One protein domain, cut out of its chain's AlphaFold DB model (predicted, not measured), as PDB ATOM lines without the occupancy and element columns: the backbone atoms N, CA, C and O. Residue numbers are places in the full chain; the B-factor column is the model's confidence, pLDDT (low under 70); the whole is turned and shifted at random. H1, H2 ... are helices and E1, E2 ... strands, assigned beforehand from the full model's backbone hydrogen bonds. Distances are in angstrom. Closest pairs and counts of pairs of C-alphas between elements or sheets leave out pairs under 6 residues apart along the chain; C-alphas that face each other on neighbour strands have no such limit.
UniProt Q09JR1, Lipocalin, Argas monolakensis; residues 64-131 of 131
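What this domain is: This is residues 64 to 131 of the 131 residues of the protein "Lipocalin" of Argas monolakensis (UniProt Q09JR1). A small antiparallel sheet of three strands has helix H2 packed over one face, running along the strands, and from this body the last helix, H3, reaches out as an arm whose residues 119 to 129 stand free. The short helix H1 sits off the sheet, just past the end of E3. The printed part has 68 residues, with three named strands and then three named helices, E1 E2 E3 H1 H2 H3, in a mixed class; the sheet's order is E1 - E2 - E3. The whole is loose, with a radius of gyration of the C-alphas of 14.1 A, and spans 42 by 26 by 20 A.

How they stand to each other: Start at the sheet, a meander, each strand the antiparallel neighbour of the one before: E1, residues 64 to 68, E2, residues 73 to 78, and E3, residues 83 to 88. In the hairpin of E1 and E2, look at N 66 and O 75, 2.8 A apart; in that of E2 and E3, at N 76 and O 85, 2.9 A. H2, residues 99 to 107, is on the sheet at a height over the sheet of 9.0 A, over E2 and along it at 11 degrees on the local plane; their closest C-alphas, Cys 73 and Cys 100, are 6.5 A apart. H1, residues 90 to 93, is not on the sheet. H3, residues 118 to 129, is apart from H2. Every O i to N i+4 pair is within hydrogen-bond range in H2, 7 of 8 in H3, and H1 is too short for one.

Where its parts are: Find C-alpha 64 at (241.857, 197.225, 330.834), where E1 begins and runs 10.9 A. E2 is 16.1 A long, E3 16.8 A, H1 5.3 A and H2 12.0 A. H3 runs 16.4 A to C-alpha 129 at (205.601, 203.239, 322.045).

The domain as a whole: The C-alphas farthest apart, Val 106 and Leu 131, are 44.0 A apart. The printed part has no cut, and no link is long. Confidence is under 70 at residues 94 to 97 and 123 to 131.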
ATOM      1  N   PRO A  64     241.552 197.793 329.529       94.62
ATOM      2  CA  PRO A  64     241.857 197.225 330.834       94.62
ATOM      3  C   PRO A  64     240.684 197.355 331.811       94.62
ATOM      4  O   PRO A  64     240.114 198.436 331.977       94.62
ATOM      5  N   LEU A  65     240.373 196.265 332.510       94.75
ATOM      6  CA  LEU A  65     239.460 196.262 333.649       94.75
ATOM      7  C   LEU A  65     240.228 196.735 334.885       94.75
ATOM      8  O   LEU A  65     241.123 196.045 335.370       94.75
ATOM      9  N   ALA A  66     239.898 197.927 335.380       94.62
ATOM     10  CA  ALA A  66     240.499 198.472 336.594       94.62
ATOM     11  C   ALA A  66     239.881 197.865 337.859       94.62
ATOM     12  O   ALA A  66     240.579 197.670 338.850       94.62
ATOM     13  N   PHE A  67     238.581 197.576 337.818       94.25
ATOM     14  CA  PHE A  67     237.849 196.914 338.890       94.25
ATOM     15  C   PHE A  67     236.561 196.300 338.342       94.25
ATOM     16  O   PHE A  67     235.949 196.847 337.429       94.25
ATOM     17  N   THR A  68     236.135 195.187 338.916       92.31
ATOM     18  CA  THR A  68     234.782 194.654 338.777       92.31
ATOM     19  C   THR A  68     234.508 193.786 339.995       92.31
ATOM     20  O   THR A  68     235.422 193.150 340.522       92.31
ATOM     21  N   ASP A  69     233.264 193.785 340.445       89.62
ATOM     22  CA  ASP A  69     232.757 192.835 341.433       89.62
ATOM     23  C   ASP A  69     232.223 191.550 340.778       89.62
ATOM     24  O   ASP A  69     231.766 190.658 341.479       89.62
ATOM     25  N   TYR A  70     232.297 191.458 339.444       87.00
ATOM     26  CA  TYR A  70     231.729 190.402 338.602       87.00
ATOM     27  C   TYR A  70     230.200 190.277 338.644       87.00
ATOM     28  O   TYR A  70     229.655 189.404 337.968       87.00
ATOM     29  N   GLU A  71     229.507 191.159 339.364       86.81
ATOM     30  CA  GLU A  71     228.075 191.031 339.635       86.81
ATOM     31  C   GLU A  71     227.289 192.279 339.260       86.81
ATOM     32  O   GLU A  71     226.273 192.155 338.586       86.81
ATOM     33  N   THR A  72     227.730 193.475 339.654       87.25
ATOM     34  CA  THR A  72     226.925 194.700 339.533       87.25
ATOM     35  C   THR A  72     227.612 195.813 338.756       87.25
ATOM     36  O   THR A  72     226.931 196.698 338.222       87.25
ATOM     37  N   CYS A  73     228.946 195.803 338.664       91.19
ATOM     38  CA  CYS A  73     229.670 196.890 338.028       91.19
ATOM     39  C   CYS A  73     231.017 196.493 337.413       91.19
ATOM     40  O   CYS A  73     231.681 195.524 337.791       91.19
ATOM     41  N   ALA A  74     231.476 197.331 336.488       93.25
ATOM     42  CA  ALA A  74     232.833 197.296 335.969       93.25
ATOM     43  C   ALA A  74     233.374 198.717 335.785       93.25
ATOM     44  O   ALA A  74     232.684 199.613 335.304       93.25
ATOM     45  N   ILE A  75     234.639 198.910 336.142       95.12
ATOM     46  CA  ILE A  75     235.404 200.125 335.883       95.12
ATOM     47  C   ILE A  75     236.424 199.799 334.803       95.12
ATOM     48  O   ILE A  75     237.326 198.981 334.998       95.12
ATOM     49  N   ILE A  76     236.276 200.456 333.662       95.06
ATOM     50  CA  ILE A  76     237.013 200.169 332.434       95.06
ATOM     51  C   ILE A  76     237.900 201.369 332.106       95.06
ATOM     52  O   ILE A  76     237.439 202.510 332.105       95.06
ATOM     53  N   ARG A  77     239.181 201.131 331.814       93.94
ATOM     54  CA  ARG A  77     240.096 202.163 331.308       93.94
ATOM     55  C   ARG A  77     239.971 202.281 329.797       93.94
ATOM     56  O   ARG A  77     239.899 201.274 329.103       93.94
ATOM     57  N   VAL A  78     240.016 203.514 329.302       89.75
ATOM     58  CA  VAL A  78     239.991 203.857 327.876       89.75
ATOM     59  C   VAL A  78     241.328 204.518 327.524       89.75
ATOM     60  O   VAL A  78     241.443 205.741 327.643       89.75
ATOM     61  N   PRO A  79     242.359 203.743 327.128       79.56
ATOM     62  CA  PRO A  79     243.726 204.251 326.998       79.56
ATOM     63  C   PRO A  79     243.862 205.408 326.005       79.56
ATOM     64  O   PRO A  79     244.522 206.395 326.305       79.56
ATOM     65  N   GLU A  80     243.179 205.329 324.859       72.44
ATOM     66  CA  GLU A  80     243.270 206.320 323.772       72.44
ATOM     67  C   GLU A  80     242.885 207.746 324.188       72.44
ATOM     68  O   GLU A  80     243.267 208.709 323.528       72.44
ATOM     69  N   LYS A  81     242.108 207.892 325.266       72.06
ATOM     70  CA  LYS A  81     241.605 209.186 325.748       72.06
ATOM     71  C   LYS A  81     242.034 209.505 327.175       72.06
ATOM     72  O   LYS A  81     241.473 210.428 327.759       72.06
ATOM     73  N   ASP A  82     242.938 208.701 327.744       81.62
ATOM     74  CA  ASP A  82     243.197 208.670 329.192       81.62
ATOM     75  C   ASP A  82     241.879 208.661 329.999       81.62
ATOM     76  O   ASP A  82     241.663 209.372 330.982       81.62
ATOM     77  N   GLY A  83     240.914 207.912 329.465       88.38
ATOM     78  CA  GLY A  83     239.531 207.920 329.896       88.38
ATOM     79  C   GLY A  83     239.226 206.770 330.839       88.38
ATOM     80  O   GLY A  83     239.981 205.806 330.993       88.38
ATOM     81  N   CYS A  84     238.059 206.851 331.457       92.81
ATOM     82  CA  CYS A  84     237.541 205.805 332.314       92.81
ATOM     83  C   CYS A  84     236.023 205.746 332.182       92.81
ATOM     84  O   CYS A  84     235.375 206.771 331.979       92.81
ATOM     85  N   GLN A  85     235.470 204.546 332.278       93.62
ATOM     86  CA  GLN A  85     234.040 204.298 332.216       93.62
ATOM     87  C   GLN A  85     233.621 203.484 333.433       93.62
ATOM     88  O   GLN A  85     234.310 202.538 333.812       93.62
ATOM     89  N   LEU A  86     232.483 203.848 334.016       93.12
ATOM     90  CA  LEU A  86     231.769 203.037 334.992       93.12
ATOM     91  C   LEU A  86     230.565 202.421 334.283       93.12
ATOM     92  O   LEU A  86     229.719 203.144 333.762       93.12
ATOM     93  N   TRP A  87     230.526 201.098 334.224       92.00
ATOM     94  CA  TRP A  87     229.401 200.330 333.701       92.00
ATOM     95  C   TRP A  87     228.684 199.685 334.880       92.00
ATOM     96  O   TRP A  87     229.333 199.127 335.765       92.00
ATOM     97  N   THR A  88     227.359 199.760 334.894       88.94
ATOM     98  CA  THR A  88     226.510 199.132 335.909       88.94
ATOM     99  C   THR A  88     225.135 198.826 335.317       88.94
ATOM    100  O   THR A  88     224.789 199.360 334.259       88.94
ATOM    101  N   TYR A  89     224.378 197.943 335.961       85.19
ATOM    102  CA  TYR A  89     222.979 197.702 335.613       85.19
ATOM    103  C   TYR A  89     222.081 198.856 336.080       85.19
ATOM    104  O   TYR A  89     222.508 199.716 336.854       85.19
ATOM    105  N   GLU A  90     220.834 198.890 335.609       78.06
ATOM    106  CA  GLU A  90     219.894 199.982 335.898       78.06
ATOM    107  C   GLU A  90     219.681 200.177 337.409       78.06
ATOM    108  O   GLU A  90     219.623 201.302 337.907       78.06
ATOM    109  N   GLU A  91     219.666 199.086 338.175       75.19
ATOM    110  CA  GLU A  91     219.537 199.104 339.631       75.19
ATOM    111  C   GLU A  91     220.725 199.809 340.306       75.19
ATOM    112  O   GLU A  91     220.572 200.489 341.325       75.19
ATOM    113  N   GLY A  92     221.916 199.687 339.714       71.50
ATOM    114  CA  GLY A  92     223.138 200.336 340.180       71.50
ATOM    115  C   GLY A  92     223.157 201.842 339.924       71.50
ATOM    116  O   GLY A  92     223.723 202.583 340.727       71.50
ATOM    117  N   LEU A  93     222.468 202.327 338.883       70.94
ATOM    118  CA  LEU A  93     222.376 203.762 338.571       70.94
ATOM    119  C   LEU A  93     221.663 204.558 339.669       70.94
ATOM    120  O   LEU A  93     222.012 205.706 339.942       70.94
ATOM    121  N   ARG A  94     220.686 203.938 340.341       63.78
ATOM    122  CA  ARG A  94     219.923 204.569 341.430       63.78
ATOM    123  C   ARG A  94     220.665 204.558 342.767       63.78
ATOM    124  O   ARG A  94     220.274 205.275 343.686       63.78
ATOM    125  N   SER A  95     221.751 203.789 342.882       62.03
ATOM    126  CA  SER A  95     222.562 203.670 344.099       62.03
ATOM    127  C   SER A  95     223.975 204.236 343.901       62.03
ATOM    128  O   SER A  95     224.989 203.552 344.028       62.03
ATOM    129  N   LEU A  96     224.059 205.555 343.694       58.81
ATOM    130  CA  LEU A  96     225.320 206.313 343.565       58.81
ATOM    131  C   LEU A  96     226.270 206.214 344.789       58.81
ATOM    132  O   LEU A  96     227.371 206.763 344.768       58.81
ATOM    133  N   ASN A  97     225.869 205.505 345.851       61.91
ATOM    134  CA  ASN A  97     226.622 205.302 347.093       61.91
ATOM    135  C   ASN A  97     227.289 203.916 347.203       61.91
ATOM    136  O   ASN A  97     227.800 203.564 348.266       61.91
ATOM    137  N   GLY A  98     227.288 203.113 346.136       76.88
ATOM    138  CA  GLY A  98     227.973 201.820 346.119       76.88
ATOM    139  C   GLY A  98     229.505 201.936 346.114       76.88
ATOM    140  O   GLY A  98     230.084 202.926 345.660       76.88
ATOM    141  N   TYR A  99     230.195 200.882 346.554       85.69
ATOM    142  CA  TYR A  99     231.663 200.797 346.526       85.69
ATOM    143  C   TYR A  99     232.245 200.987 345.112       85.69
ATOM    144  O   TYR A  99     233.332 201.543 344.976       85.69
ATOM    145  N   CYS A 100     231.514 200.630 344.051       88.06
ATOM    146  CA  CYS A 100     231.917 200.904 342.669       88.06
ATOM    147  C   CYS A 100     232.065 202.405 342.390       88.06
ATOM    148  O   CYS A 100     233.038 202.817 341.764       88.06
ATOM    149  N   HIS A 101     231.158 203.239 342.907       88.62
ATOM    150  CA  HIS A 101     231.272 204.693 342.789       88.62
ATOM    151  C   HIS A 101     232.474 205.227 343.564       88.62
ATOM    152  O   HIS A 101     233.210 206.074 343.054       88.62
ATOM    153  N   PHE A 102     232.716 204.704 344.768       90.19
ATOM    154  CA  PHE A 102     233.904 205.057 345.541       90.19
ATOM    155  C   PHE A 102     235.193 204.713 344.780       90.19
ATOM    156  O   PHE A 102     236.037 205.583 344.570       90.19
ATOM    157  N   ILE A 103     235.321 203.478 344.291       93.06
ATOM    158  CA  ILE A 103     236.502 203.023 343.548       93.06
ATOM    159  C   ILE A 103     236.656 203.812 342.244       93.06
ATOM    160  O   ILE A 103     237.762 204.232 341.914       93.06
ATOM    161  N   TYR A 104     235.563 204.095 341.532       92.81
ATOM    162  CA  TYR A 104     235.579 204.940 340.338       92.81
ATOM    163  C   TYR A 104     236.099 206.344 340.655       92.81
ATOM    164  O   TYR A 104     236.929 206.877 339.922       92.81
ATOM    165  N   ASN A 105     235.688 206.928 341.782       91.62
ATOM    166  CA  ASN A 105     236.170 208.235 342.222       91.62
ATOM    167  C   ASN A 105     237.657 208.240 342.598       91.62
ATOM    168  O   ASN A 105     238.310 209.261 342.391       91.62
ATOM    169  N   VAL A 106     238.178 207.136 343.137       92.81
ATOM    170  CA  VAL A 106     239.600 206.991 343.489       92.81
ATOM    171  C   VAL A 106     240.456 206.753 342.247       92.81
ATOM    172  O   VAL A 106     241.522 207.343 342.101       92.81
ATOM    173  N   LEU A 107     240.006 205.875 341.350       93.12
ATOM    174  CA  LEU A 107     240.790 205.437 340.200       93.12
ATOM    175  C   LEU A 107     240.709 206.413 339.023       93.12
ATOM    176  O   LEU A 107     241.668 206.512 338.251       93.12
ATOM    177  N   CYS A 108     239.585 207.097 338.838       92.44
ATOM    178  CA  CYS A 108     239.296 207.846 337.620       92.44
ATOM    179  C   CYS A 108     239.322 209.361 337.848       92.44
ATOM    180  O   CYS A 108     239.253 209.853 338.974       92.44
ATOM    181  N   GLY A 109     239.506 210.110 336.758       87.38
ATOM    182  CA  GLY A 109     239.737 211.551 336.804       87.38
ATOM    183  C   GLY A 109     238.610 212.345 337.474       87.38
ATOM    184  O   GLY A 109     237.483 211.885 337.658       87.38
ATOM    185  N   LYS A 110     238.913 213.600 337.828       88.31
ATOM    186  CA  LYS A 110     237.955 214.490 338.506       88.31
ATOM    187  C   LYS A 110     236.789 214.918 337.610       88.31
ATOM    188  O   LYS A 110     235.705 215.172 338.123       88.31
ATOM    189  N   ARG A 111     237.006 215.009 336.293       91.00
ATOM    190  CA  ARG A 111     235.964 215.351 335.313       91.00
ATOM    191  C   ARG A 111     235.163 214.100 334.972       91.00
ATOM    192  O   ARG A 111     235.740 213.118 334.514       91.00
ATOM    193  N   LYS A 112     233.854 214.150 335.211       89.50
ATOM    194  CA  LYS A 112     232.917 213.038 335.024       89.50
ATOM    195  C   LYS A 112     231.706 213.544 334.254       89.50
ATOM    196  O   LYS A 112     231.332 214.704 334.405       89.50
ATOM    197  N   TYR A 113     231.145 212.674 333.429       88.81
ATOM    198  CA  TYR A 113     230.001 212.970 332.582       88.81
ATOM    199  C   TYR A 113     229.033 211.801 332.665       88.81
ATOM    200  O   TYR A 113     229.465 210.648 332.573       88.81
ATOM    201  N   ASP A 114     227.749 212.108 332.797       86.88
ATOM    202  CA  ASP A 114     226.702 211.101 332.730       86.88
ATOM    203  C   ASP A 114     226.447 210.757 331.262       86.88
ATOM    204  O   ASP A 114     226.147 211.623 330.439       86.88
ATOM    205  N   VAL A 115     226.630 209.482 330.925       87.56
ATOM    206  CA  VAL A 115     226.372 208.953 329.575       87.56
ATOM    207  C   VAL A 115     224.928 208.461 329.452       87.56
ATOM    208  O   VAL A 115     224.353 208.510 328.368       87.56
ATOM    209  N   TYR A 116     224.335 208.022 330.560       84.75
ATOM    210  CA  TYR A 116     222.954 207.564 330.644       84.75
ATOM    211  C   TYR A 116     222.170 208.433 331.634       84.75
ATOM    212  O   TYR A 116     222.704 208.833 332.667       84.75
ATOM    213  N   SER A 117     220.908 208.720 331.314       80.50
ATOM    214  CA  SER A 117     219.986 209.490 332.152       80.50
ATOM    215  C   SER A 117     218.587 208.894 332.040       80.50
ATOM    216  O   SER A 117     218.018 208.918 330.949       80.50
ATOM    217  N   ASP A 118     218.005 208.431 333.152       75.12
ATOM    218  CA  ASP A 118     216.641 207.876 333.201       75.12
ATOM    219  C   ASP A 118     215.619 208.813 332.538       75.12
ATOM    220  O   ASP A 118     214.726 208.372 331.820       75.12
ATOM    221  N   GLN A 119     215.763 210.127 332.740       73.50
ATOM    222  CA  GLN A 119     214.830 211.113 332.205       73.50
ATOM    223  C   GLN A 119     214.933 211.236 330.683       73.50
ATOM    224  O   GLN A 119     213.912 211.250 329.999       73.50
ATOM    225  N   LEU A 120     216.151 211.344 330.146       75.50
ATOM    226  CA  LEU A 120     216.356 211.531 328.708       75.50
ATOM    227  C   LEU A 120     216.170 210.215 327.948       75.50
ATOM    228  O   LEU A 120     215.490 210.191 326.926       75.50
ATOM    229  N   CYS A 121     216.727 209.120 328.459       75.38
ATOM    230  CA  CYS A 121     216.642 207.803 327.837       75.38
ATOM    231  C   CYS A 121     215.240 207.194 327.991       75.38
ATOM    232  O   CYS A 121     214.672 206.747 326.999       75.38
ATOM    233  N   GLY A 122     214.623 207.276 329.175       70.94
ATOM    234  CA  GLY A 122     213.265 206.769 329.393       70.94
ATOM    235  C   GLY A 122     212.191 207.548 328.628       70.94
ATOM    236  O   GLY A 122     211.172 206.985 328.230       70.94
ATOM    237  N   TYR A 123     212.413 208.839 328.361       61.00
ATOM    238  CA  TYR A 123     211.537 209.618 327.485       61.00
ATOM    239  C   TYR A 123     211.632 209.179 326.014       61.00
ATOM    240  O   TYR A 123     210.609 209.112 325.333       61.00
ATOM    241  N   LEU A 124     212.834 208.846 325.525       60.03
ATOM    242  CA  LEU A 124     213.023 208.323 324.166       60.03
ATOM    243  C   LEU A 124     212.361 206.951 323.976       60.03
ATOM    244  O   LEU A 124     211.806 206.702 322.907       60.03
ATOM    245  N   ASP A 125     212.363 206.101 325.005       59.81
ATOM    246  CA  ASP A 125     211.661 204.815 324.967       59.81
ATOM    247  C   ASP A 125     210.136 204.990 324.911       59.81
ATOM    248  O   ASP A 125     209.487 204.372 324.070       59.81
ATOM    249  N   LYS A 126     209.563 205.894 325.721       57.50
ATOM    250  CA  LYS A 126     208.112 206.172 325.717       57.50
ATOM    251  C   LYS A 126     207.617 206.758 324.398       57.50
ATOM    252  O   LYS A 126     206.601 206.325 323.871       57.50
ATOM    253  N   ARG A 127     208.365 207.699 323.809       55.44
ATOM    254  CA  ARG A 127     207.994 208.316 322.522       55.44
ATOM    255  C   ARG A 127     207.982 207.318 321.351       55.44
ATOM    256  O   ARG A 127     207.427 207.622 320.302       55.44
ATOM    257  N   ARG A 128     208.633 206.160 321.511       54.81
ATOM    258  CA  ARG A 128     208.665 205.058 320.541       54.81
ATOM    259  C   ARG A 128     207.454 204.129 320.667       54.81
ATOM    260  O   ARG A 128     207.120 203.488 319.685       54.81
ATOM    261  N   GLU A 129     206.824 204.039 321.837       56.88
ATOM    262  CA  GLU A 129     205.601 203.239 322.045       56.88
ATOM    263  C   GLU A 129     204.336 203.953 321.538       56.88
ATOM    264  O   GLU A 129     203.305 203.320 321.330       56.88
ATOM    265  N   GLU A 130     204.419 205.268 321.322       48.00
ATOM    266  CA  GLU A 130     203.328 206.121 320.830       48.00
ATOM    267  C   GLU A 130     203.315 206.293 319.290       48.00
ATOM    268  O   GLU A 130     202.453 207.001 318.765       48.00
ATOM    269  N   LEU A 131     204.253 205.658 318.568       43.62
ATOM    270  CA  LEU A 131     204.369 205.632 317.098       43.62
ATOM    271  C   LEU A 131     204.191 204.209 316.558       43.62
ATOM    272  O   LEU A 131     203.556 204.079 315.487       43.62
TER     273      LEU A 131